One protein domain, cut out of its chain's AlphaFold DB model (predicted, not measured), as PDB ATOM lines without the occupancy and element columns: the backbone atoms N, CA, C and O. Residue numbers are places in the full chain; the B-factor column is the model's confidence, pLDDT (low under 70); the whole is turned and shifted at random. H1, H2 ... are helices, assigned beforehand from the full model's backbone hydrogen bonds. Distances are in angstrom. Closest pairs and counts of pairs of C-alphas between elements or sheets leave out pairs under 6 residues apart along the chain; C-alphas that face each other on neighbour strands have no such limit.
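AT A GLANCE: This is residues 232 to 309 of the 345 residues of an uncharacterized protein of Burkholderia lata (strain ATCC 17760 / DSM 23089 / LMG 22485 / NCIMB 9086 / R18194 / 383) (UniProt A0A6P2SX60). H2, the longest helix, forms a hairpin with H3; H1 meets H2 as a V, and H4 is an arm, its residues 299 to 309 sticking out. The printed part has 78 residues with four named helices, H1 to H4. It is all helix, loose and flat, with radius of gyration of the C-alphas 15.9 A and spans of 48 by 34 by 13 A.

IN THESE COORDINATES: H2, residues 250 to 270, measures 30.3 A from first to last C-alpha; H4, 292 to 309, 25.6 A; H1, 232 to 245, 20.0 A; H3, 276 to 286, 15.4 A. C-alpha 232 is at (260.323, 243.337, 199.512), C-alpha 309 at (220.231, 232.847, 173.031).

HOW THE PARTS SIT: H2 touches H3 at a shallow tilt of 14 degrees, closest at C-alphas 260 and 280, 6.5 A. Residues 250 to 258 of H2 alone touch H1, at a steep tilt of 46 degrees, closest at C-alphas 250 and 243, 4.5 A. H4 touches no helix. In each helix every O i to N i+4 pair is within hydrogen-bond range.

THE WHOLE: The farthest C-alphas, 233 and 309, are 50.4 A apart. The printed part has no cut and no long link; residues 305 to 309 are under pLDDT 70.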
ATOM      1  N   ARG A 232     261.025 244.413 198.796       89.31
ATOM      2  CA  ARG A 232     260.323 243.337 199.512       89.31
ATOM      3  C   ARG A 232     259.467 243.865 200.669       89.31
ATOM      4  O   ARG A 232     258.385 243.334 200.900       89.31
ATOM      5  N   SER A 233     259.922 244.895 201.385       93.75
ATOM      6  CA  SER A 233     259.142 245.533 202.453       93.75
ATOM      7  C   SER A 233     257.865 246.188 201.931       93.75
ATOM      8  O   SER A 233     256.822 246.053 202.563       93.75
ATOM      9  N   ASP A 234     257.919 246.832 200.765       95.00
ATOM     10  CA  ASP A 234     256.751 247.475 200.159       95.00
ATOM     11  C   ASP A 234     255.726 246.434 199.703       95.00
ATOM     12  O   ASP A 234     254.525 246.605 199.901       95.00
ATOM     13  N   LEU A 235     256.198 245.312 199.151       95.31
ATOM     14  CA  LEU A 235     255.342 244.191 198.759       95.31
ATOM     15  C   LEU A 235     254.657 243.541 199.970       95.31
ATOM     16  O   LEU A 235     253.490 243.164 199.881       95.31
ATOM     17  N   LEU A 236     255.338 243.456 201.118       95.38
ATOM     18  CA  LEU A 236     254.724 242.997 202.370       95.38
ATOM     19  C   LEU A 236     253.635 243.959 202.858       95.38
ATOM     20  O   LEU A 236     252.566 243.503 203.259       95.38
ATOM     21  N   ILE A 237     253.873 245.272 202.774       96.69
ATOM     22  CA  ILE A 237     252.852 246.284 203.084       96.69
ATOM     23  C   ILE A 237     251.665 246.134 202.131       96.69
ATOM     24  O   ILE A 237     250.520 246.152 202.571       96.69
ATOM     25  N   LEU A 238     251.918 245.929 200.837       95.88
ATOM     26  CA  LEU A 238     250.860 245.747 199.851       95.88
ATOM     27  C   LEU A 238     250.005 244.507 200.150       95.88
ATOM     28  O   LEU A 238     248.781 244.589 200.072       95.88
ATOM     29  N   LYS A 239     250.627 243.385 200.543       96.31
ATOM     30  CA  LYS A 239     249.906 242.188 201.017       96.31
ATOM     31  C   LYS A 239     249.058 242.490 202.248       96.31
ATOM     32  O   LYS A 239     247.901 242.086 202.301       96.31
ATOM     33  N   GLN A 240     249.615 243.211 203.220       97.31
ATOM     34  CA  GLN A 240     248.893 243.584 204.432       97.31
ATOM     35  C   GLN A 240     247.673 244.458 204.113       97.31
ATOM     36  O   GLN A 240     246.574 244.156 204.564       97.31
ATOM     37  N   VAL A 241     247.841 245.499 203.294       97.25
ATOM     38  CA  VAL A 241     246.745 246.394 202.896       97.25
ATOM     39  C   VAL A 241     245.668 245.640 202.119       97.25
ATOM     40  O   VAL A 241     244.484 245.869 202.355       97.25
ATOM     41  N   ALA A 242     246.048 244.723 201.223       96.94
ATOM     42  CA  ALA A 242     245.087 243.881 200.512       96.94
ATOM     43  C   ALA A 242     244.266 243.018 201.487       96.94
ATOM     44  O   ALA A 242     243.042 242.981 201.384       96.94
ATOM     45  N   SER A 243     244.927 242.418 202.481       96.88
ATOM     46  CA  SER A 243     244.266 241.632 203.527       96.88
ATOM     47  C   SER A 243     243.353 242.462 204.428       96.88
ATOM     48  O   SER A 243     242.346 241.940 204.898       96.88
ATOM     49  N   GLU A 244     243.700 243.719 204.706       97.31
ATOM     50  CA  GLU A 244     242.874 244.629 205.506       97.31
ATOM     51  C   GLU A 244     241.651 245.137 204.726       97.31
ATOM     52  O   GLU A 244     240.585 245.322 205.314       97.31
ATOM     53  N   LEU A 245     241.799 245.370 203.417       96.62
ATOM     54  CA  LEU A 245     240.737 245.910 202.570       96.62
ATOM     55  C   LEU A 245     239.689 244.855 202.205       96.62
ATOM     56  O   LEU A 245     238.494 245.151 202.226       96.62
ATOM     57  N   ASP A 246     240.135 243.647 201.863       95.25
ATOM     58  CA  ASP A 246     239.263 242.537 201.498       95.25
ATOM     59  C   ASP A 246     239.854 241.198 201.976       95.25
ATOM     60  O   ASP A 246     240.605 240.551 201.242       95.25
ATOM     61  N   PRO A 247     239.526 240.760 203.206       94.38
ATOM     62  CA  PRO A 247     240.051 239.516 203.764       94.38
ATOM     63  C   PRO A 247     239.713 238.273 202.933       94.38
ATOM     64  O   PRO A 247     240.518 237.346 202.875       94.38
ATOM     65  N   ASP A 248     238.554 238.264 202.269       92.81
ATOM     66  CA  ASP A 248     238.069 237.117 201.492       92.81
ATOM     67  C   ASP A 248     238.727 237.033 200.103       92.81
ATOM     68  O   ASP A 248     238.704 235.979 199.470       92.81
ATOM     69  N   ALA A 249     239.320 238.135 199.625       94.88
ATOM     70  CA  ALA A 249     239.940 238.250 198.301       94.88
ATOM     71  C   ALA A 249     241.391 238.757 198.347       94.88
ATOM     72  O   ALA A 249     241.927 239.218 197.335       94.88
ATOM     73  N   SER A 250     242.027 238.693 199.520       96.12
ATOM     74  CA  SER A 250     243.331 239.304 199.800       96.12
ATOM     75  C   SER A 250     244.387 238.962 198.745       96.12
ATOM     76  O   SER A 250     245.073 239.847 198.231       96.12
ATOM     77  N   ASP A 251     244.499 237.681 198.381       93.81
ATOM     78  CA  ASP A 251     245.504 237.214 197.425       93.81
ATOM     79  C   ASP A 251     245.251 237.733 196.007       93.81
ATOM     80  O   ASP A 251     246.192 238.149 195.328       93.81
ATOM     81  N   GLU A 252     244.000 237.739 195.544       95.38
ATOM     82  CA  GLU A 252     243.663 238.249 194.211       95.38
ATOM     83  C   GLU A 252     243.820 239.767 194.134       95.38
ATOM     84  O   GLU A 252     244.394 240.275 193.168       95.38
ATOM     85  N   LEU A 253     243.421 240.487 195.183       96.56
ATOM     86  CA  LEU A 253     243.608 241.930 195.280       96.56
ATOM     87  C   LEU A 253     245.097 242.313 195.307       96.56
ATOM     88  O   LEU A 253     245.515 243.255 194.621       96.56
ATOM     89  N   TYR A 254     245.913 241.567 196.058       97.06
ATOM     90  CA  TYR A 254     247.365 241.736 196.066       97.06
ATOM     91  C   TYR A 254     247.951 241.529 194.667       97.06
ATOM     92  O   TYR A 254     248.649 242.412 194.159       97.06
ATOM     93  N   LYS A 255     247.640 240.396 194.017       96.06
ATOM     94  CA  LYS A 255     248.152 240.076 192.675       96.06
ATOM     95  C   LYS A 255     247.738 241.136 191.657       96.06
ATOM     96  O   LYS A 255     248.596 241.585 190.898       96.06
ATOM     97  N   LEU A 256     246.478 241.575 191.674       96.25
ATOM     98  CA  LEU A 256     245.972 242.645 190.814       96.25
ATOM     99  C   LEU A 256     246.791 243.925 190.984       96.25
ATOM    100  O   LEU A 256     247.345 244.450 190.017       96.25
ATOM    101  N   THR A 257     246.900 244.414 192.219       95.62
ATOM    102  CA  THR A 257     247.542 245.703 192.500       95.62
ATOM    103  C   THR A 257     249.021 245.665 192.144       95.62
ATOM    104  O   THR A 257     249.541 246.569 191.489       95.62
ATOM    105  N   ARG A 258     249.695 244.575 192.509       95.88
ATOM    106  CA  ARG A 258     251.094 244.333 192.172       95.88
ATOM    107  C   ARG A 258     251.308 244.268 190.653       95.88
ATOM    108  O   ARG A 258     252.232 244.900 190.148       95.88
ATOM    109  N   SER A 259     250.450 243.561 189.914       95.19
ATOM    110  CA  SER A 259     250.544 243.462 188.450       95.19
ATOM    111  C   SER A 259     250.315 244.809 187.756       95.19
ATOM    112  O   SER A 259     251.040 245.137 186.817       95.19
ATOM    113  N   LEU A 260     249.368 245.624 188.240       95.38
ATOM    114  CA  LEU A 260     249.133 246.980 187.730       95.38
ATOM    115  C   LEU A 260     250.345 247.895 187.950       95.38
ATOM    116  O   LEU A 260     250.754 248.607 187.032       95.38
ATOM    117  N   LEU A 261     250.940 247.859 189.147       93.69
ATOM    118  CA  LEU A 261     252.143 248.634 189.463       93.69
ATOM    119  C   LEU A 261     253.337 248.189 188.609       93.69
ATOM    120  O   LEU A 261     254.045 249.036 188.062       93.69
ATOM    121  N   GLY A 262     253.519 246.876 188.439       91.81
ATOM    122  CA  GLY A 262     254.553 246.309 187.574       91.81
ATOM    123  C   GLY A 262     254.413 246.757 186.115       91.81
ATOM    124  O   GLY A 262     255.381 247.228 185.519       91.81
ATOM    125  N   GLU A 263     253.203 246.687 185.549       91.75
ATOM    126  CA  GLU A 263     252.929 247.156 184.181       91.75
ATOM    127  C   GLU A 263     253.160 248.660 184.009       91.75
ATOM    128  O   GLU A 263     253.777 249.099 183.030       91.75
ATOM    129  N   GLN A 264     252.683 249.469 184.959       90.31
ATOM    130  CA  GLN A 264     252.868 250.918 184.926       90.31
ATOM    131  C   GLN A 264     254.352 251.287 184.933       90.31
ATOM    132  O   GLN A 264     254.796 252.135 184.153       90.31
ATOM    133  N   PHE A 265     255.132 250.640 185.792       88.44
ATOM    134  CA  PHE A 265     256.546 250.932 185.929       88.44
ATOM    135  C   PHE A 265     257.358 250.508 184.696       88.44
ATOM    136  O   PHE A 265     258.152 251.302 184.184       88.44
ATOM    137  N   GLN A 266     257.089 249.326 184.131       84.50
ATOM    138  CA  GLN A 266     257.749 248.880 182.900       84.50
ATOM    139  C   GLN A 266     257.439 249.818 181.715       84.50
ATOM    140  O   GLN A 266     258.309 250.142 180.897       84.50
ATOM    141  N   ALA A 267     256.202 250.315 181.620       86.25
ATOM    142  CA  ALA A 267     255.825 251.293 180.601       86.25
ATOM    143  C   ALA A 267     256.570 252.631 180.765       86.25
ATOM    144  O   ALA A 267     256.937 253.261 179.765       86.25
ATOM    145  N   MET A 268     256.828 253.056 182.008       85.00
ATOM    146  CA  MET A 268     257.618 254.252 182.306       85.00
ATOM    147  C   MET A 268     259.090 254.084 181.912       85.00
ATOM    148  O   MET A 268     259.636 254.978 181.264       85.00
ATOM    149  N   GLN A 269     259.712 252.946 182.238       81.69
ATOM    150  CA  GLN A 269     261.113 252.662 181.902       81.69
ATOM    151  C   GLN A 269     261.341 252.576 180.391       81.69
ATOM    152  O   GLN A 269     262.237 253.218 179.847       81.69
ATOM    153  N   THR A 270     260.477 251.848 179.684       81.44
ATOM    154  CA  THR A 270     260.625 251.644 178.235       81.44
ATOM    155  C   THR A 270     260.229 252.865 177.399       81.44
ATOM    156  O   THR A 270     260.459 252.872 176.189       81.44
ATOM    157  N   GLN A 271     259.583 253.873 178.004       79.88
ATOM    158  CA  GLN A 271     258.956 255.020 177.329       79.88
ATOM    159  C   GLN A 271     257.964 254.623 176.209       79.88
ATOM    160  O   GLN A 271     257.542 255.457 175.401       79.88
ATOM    161  N   LYS A 272     257.543 253.350 176.155       75.94
ATOM    162  CA  LYS A 272     256.641 252.809 175.134       75.94
ATOM    163  C   LYS A 272     255.197 252.910 175.609       75.94
ATOM    164  O   LYS A 272     254.675 252.032 176.286       75.94
ATOM    165  N   ARG A 273     254.510 253.963 175.163       77.25
ATOM    166  CA  ARG A 273     253.074 254.168 175.447       77.25
ATOM    167  C   ARG A 273     252.138 253.315 174.586       77.25
ATOM    168  O   ARG A 273     250.955 253.201 174.892       77.25
ATOM    169  N   SER A 274     252.649 252.721 173.507       84.31
ATOM    170  CA  SER A 274     251.837 251.899 172.604       84.31
ATOM    171  C   SER A 274     251.286 250.662 173.325       84.31
ATOM    172  O   SER A 274     252.033 249.940 174.000       84.31
ATOM    173  N   LYS A 275     249.973 250.434 173.180       88.06
ATOM    174  CA  LYS A 275     249.204 249.335 173.795       88.06
ATOM    175  C   LYS A 275     249.277 249.259 175.325       88.06
ATOM    176  O   LYS A 275     249.032 248.206 175.900       88.06
ATOM    177  N   HIS A 276     249.679 250.337 175.999       88.94
ATOM    178  CA  HIS A 276     249.781 250.324 177.459       88.94
ATOM    179  C   HIS A 276     248.405 250.180 178.120       88.94
ATOM    180  O   HIS A 276     248.258 249.374 179.031       88.94
ATOM    181  N   LEU A 277     247.397 250.894 177.606       90.75
ATOM    182  CA  LEU A 277     246.019 250.754 178.078       90.75
ATOM    183  C   LEU A 277     245.491 249.334 177.839       90.75
ATOM    184  O   LEU A 277     244.979 248.741 178.777       90.75
ATOM    185  N   ASP A 278     245.731 248.753 176.659       93.00
ATOM    186  CA  ASP A 278     245.350 247.363 176.352       93.00
ATOM    187  C   ASP A 278     245.976 246.358 177.343       93.00
ATOM    188  O   ASP A 278     245.342 245.380 177.742       93.00
ATOM    189  N   ARG A 279     247.229 246.591 177.770       92.25
ATOM    190  CA  ARG A 279     247.904 245.755 178.781       92.25
ATOM    191  C   ARG A 279     247.282 245.917 180.167       92.25
ATOM    192  O   ARG A 279     247.023 244.913 180.821       92.25
ATOM    193  N   LEU A 280     247.010 247.149 180.601       94.00
ATOM    194  CA  LEU A 280     246.331 247.399 181.880       94.00
ATOM    195  C   LEU A 280     244.923 246.797 181.895       94.00
ATOM    196  O   LEU A 280     244.533 246.180 182.881       94.00
ATOM    197  N   GLU A 281     244.185 246.924 180.794       95.25
ATOM    198  CA  GLU A 281     242.879 246.296 180.622       95.25
ATOM    199  C   GLU A 281     242.984 244.771 180.722       95.25
ATOM    200  O   GLU A 281     242.207 244.157 181.445       95.25
ATOM    201  N   SER A 282     243.994 244.162 180.092       94.25
ATOM    202  CA  SER A 282     244.232 242.717 180.196       94.25
ATOM    203  C   SER A 282     244.504 242.274 181.641       94.25
ATOM    204  O   SER A 282     244.016 241.226 182.058       94.25
ATOM    205  N   VAL A 283     245.243 243.068 182.427       95.44
ATOM    206  CA  VAL A 283     245.480 242.792 183.857       95.44
ATOM    207  C   VAL A 283     244.180 242.885 184.657       95.44
ATOM    208  O   VAL A 283     243.896 241.999 185.464       95.44
ATOM    209  N   LEU A 284     243.371 243.921 184.418       95.81
ATOM    210  CA  LEU A 284     242.073 244.096 185.077       95.81
ATOM    211  C   LEU A 284     241.113 242.947 184.746       95.81
ATOM    212  O   LEU A 284     240.471 242.416 185.642       95.81
ATOM    213  N   GLN A 285     241.055 242.530 183.480       94.81
ATOM    214  CA  GLN A 285     240.238 241.399 183.042       94.81
ATOM    215  C   GLN A 285     240.712 240.077 183.659       94.81
ATOM    216  O   GLN A 285     239.889 239.264 184.073       94.81
ATOM    217  N   PHE A 286     242.028 239.858 183.754       94.75
ATOM    218  CA  PHE A 286     242.581 238.644 184.357       94.75
ATOM    219  C   PHE A 286     242.210 238.525 185.844       94.75
ATOM    220  O   PHE A 286     241.871 237.437 186.308       94.75
ATOM    221  N   HIS A 287     242.228 239.633 186.587       95.06
ATOM    222  CA  HIS A 287     241.889 239.683 188.015       95.06
ATOM    223  C   HIS A 287     240.484 240.250 188.287       95.06
ATOM    224  O   HIS A 287     240.272 240.930 189.287       95.06
ATOM    225  N   ALA A 288     239.521 239.992 187.398       94.31
ATOM    226  CA  ALA A 288     238.168 240.537 187.522       94.31
ATOM    227  C   ALA A 288     237.339 239.927 188.671       94.31
ATOM    228  O   ALA A 288     236.356 240.534 189.085       94.31
ATOM    229  N   PHE A 289     237.723 238.749 189.169       95.44
ATOM    230  CA  PHE A 289     236.980 237.982 190.174       95.44
ATOM    231  C   PHE A 289     237.742 237.921 191.495       95.44
ATOM    232  O   PHE A 289     238.971 237.805 191.496       95.44
ATOM    233  N   ARG A 290     237.014 237.951 192.616       94.69
ATOM    234  CA  ARG A 290     237.591 237.888 193.967       94.69
ATOM    235  C   ARG A 290     238.079 236.486 194.326       94.69
ATOM    236  O   ARG A 290     239.048 236.356 195.068       94.69
ATOM    237  N   ASN A 291     237.418 235.447 193.810       94.50
ATOM    238  CA  ASN A 291     237.724 234.039 194.085       94.50
ATOM    239  C   ASN A 291     237.213 233.093 192.972       94.50
ATOM    240  O   ASN A 291     236.598 233.533 191.997       94.50
ATOM    241  N   GLU A 292     237.505 231.791 193.112       94.81
ATOM    242  CA  GLU A 292     237.084 230.739 192.167       94.81
ATOM    243  C   GLU A 292     235.556 230.621 192.080       94.81
ATOM    244  O   GLU A 292     235.031 230.459 190.980       94.81
ATOM    245  N   ASP A 293     234.847 230.738 193.205       94.81
ATOM    246  CA  ASP A 293     233.392 230.562 193.265       94.81
ATOM    247  C   ASP A 293     232.660 231.645 192.460       94.81
ATOM    248  O   ASP A 293     231.799 231.333 191.639       94.81
ATOM    249  N   GLU A 294     233.056 232.912 192.620       95.25
ATOM    250  CA  GLU A 294     232.508 234.037 191.852       95.25
ATOM    251  C   GLU A 294     232.793 233.876 190.350       95.25
ATOM    252  O   GLU A 294     231.925 234.111 189.505       95.25
ATOM    253  N   ALA A 295     234.000 233.422 190.002       95.06
ATOM    254  CA  ALA A 295     234.368 233.144 188.619       95.06
ATOM    255  C   ALA A 295     233.536 231.991 188.027       95.06
ATOM    256  O   ALA A 295     233.115 232.053 186.869       95.06
ATOM    257  N   LEU A 296     233.284 230.936 188.807       95.94
ATOM    258  CA  LEU A 296     232.471 229.801 188.386       95.94
ATOM    259  C   LEU A 296     231.010 230.215 188.185       95.94
ATOM    260  O   LEU A 296     230.436 229.884 187.148       95.94
ATOM    261  N   GLU A 297     230.432 230.969 189.122       95.50
ATOM    262  CA  GLU A 297     229.066 231.492 189.019       95.50
ATOM    263  C   GLU A 297     228.900 232.342 187.754       95.50
ATOM    264  O   GLU A 297     227.984 232.111 186.956       95.50
ATOM    265  N   PHE A 298     229.846 233.252 187.501       94.62
ATOM    266  CA  PHE A 298     229.875 234.038 186.273       94.62
ATOM    267  C   PHE A 298     229.924 233.144 185.025       94.62
ATOM    268  O   PHE A 298     229.090 233.289 184.129       94.62
ATOM    269  N   ALA A 299     230.844 232.176 184.974       93.12
ATOM    270  CA  ALA A 299     231.024 231.313 183.808       93.12
ATOM    271  C   ALA A 299     229.828 230.379 183.538       93.12
ATOM    272  O   ALA A 299     229.558 230.036 182.383       93.12
ATOM    273  N   LEU A 300     229.111 229.950 184.580       92.69
ATOM    274  CA  LEU A 300     227.875 229.178 184.444       92.69
ATOM    275  C   LEU A 300     226.729 230.057 183.934       92.69
ATOM    276  O   LEU A 300     226.025 229.648 183.010       92.69
ATOM    277  N   SER A 301     226.589 231.277 184.463       90.25
ATOM    278  CA  SER A 301     225.558 232.222 184.020       90.25
ATOM    279  C   SER A 301     225.707 232.615 182.543       90.25
ATOM    280  O   SER A 301     224.713 232.681 181.819       90.25
ATOM    281  N   ASP A 302     226.945 232.792 182.074       81.44
ATOM    282  CA  ASP A 302     227.268 233.122 180.681       81.44
ATOM    283  C   ASP A 302     226.931 231.955 179.738       81.44
ATOM    284  O   ASP A 302     226.275 232.137 178.713       81.44
ATOM    285  N   ARG A 303     227.252 230.715 180.139       76.56
ATOM    286  CA  ARG A 303     226.843 229.508 179.397       76.56
ATOM    287  C   ARG A 303     225.330 229.365 179.303       76.56
ATOM    288  O   ARG A 303     224.826 228.966 178.258       76.56
ATOM    289  N   GLU A 304     224.603 229.637 180.383       74.19
ATOM    290  CA  GLU A 304     223.143 229.610 180.346       74.19
ATOM    291  C   GLU A 304     222.579 230.701 179.434       74.19
ATOM    292  O   GLU A 304     221.605 230.451 178.726       74.19
ATOM    293  N   ALA A 305     223.179 231.892 179.420       68.00
ATOM    294  CA  ALA A 305     222.790 232.963 178.511       68.00
ATOM    295  C   ALA A 305     223.032 232.576 177.041       68.00
ATOM    296  O   ALA A 305     222.127 232.749 176.227       68.00
ATOM    297  N   ASP A 306     224.181 231.975 176.721       68.56
ATOM    298  CA  ASP A 306     224.502 231.461 175.382       68.56
ATOM    299  C   ASP A 306     223.523 230.369 174.928       68.56
ATOM    300  O   ASP A 306     223.054 230.383 173.788       68.56
ATOM    301  N   VAL A 307     223.166 229.437 175.821       67.62
ATOM    302  CA  VAL A 307     222.168 228.394 175.529       67.62
ATOM    303  C   VAL A 307     220.790 229.013 175.293       67.62
ATOM    304  O   VAL A 307     220.146 228.690 174.299       67.62
ATOM    305  N   ARG A 308     220.352 229.955 176.140       55.94
ATOM    306  CA  ARG A 308     219.062 230.648 175.968       55.94
ATOM    307  C   ARG A 308     219.013 231.466 174.676       55.94
ATOM    308  O   ARG A 308     217.975 231.495 174.020       55.94
ATOM    309  N   LEU A 309     220.115 232.116 174.296       57.47
ATOM    310  CA  LEU A 309     220.231 232.847 173.031       57.47
ATOM    311  C   LEU A 309     220.136 231.888 171.836       57.47
ATOM    312  O   LEU A 309     219.347 232.143 170.926       57.47
TER     313      LEU A 309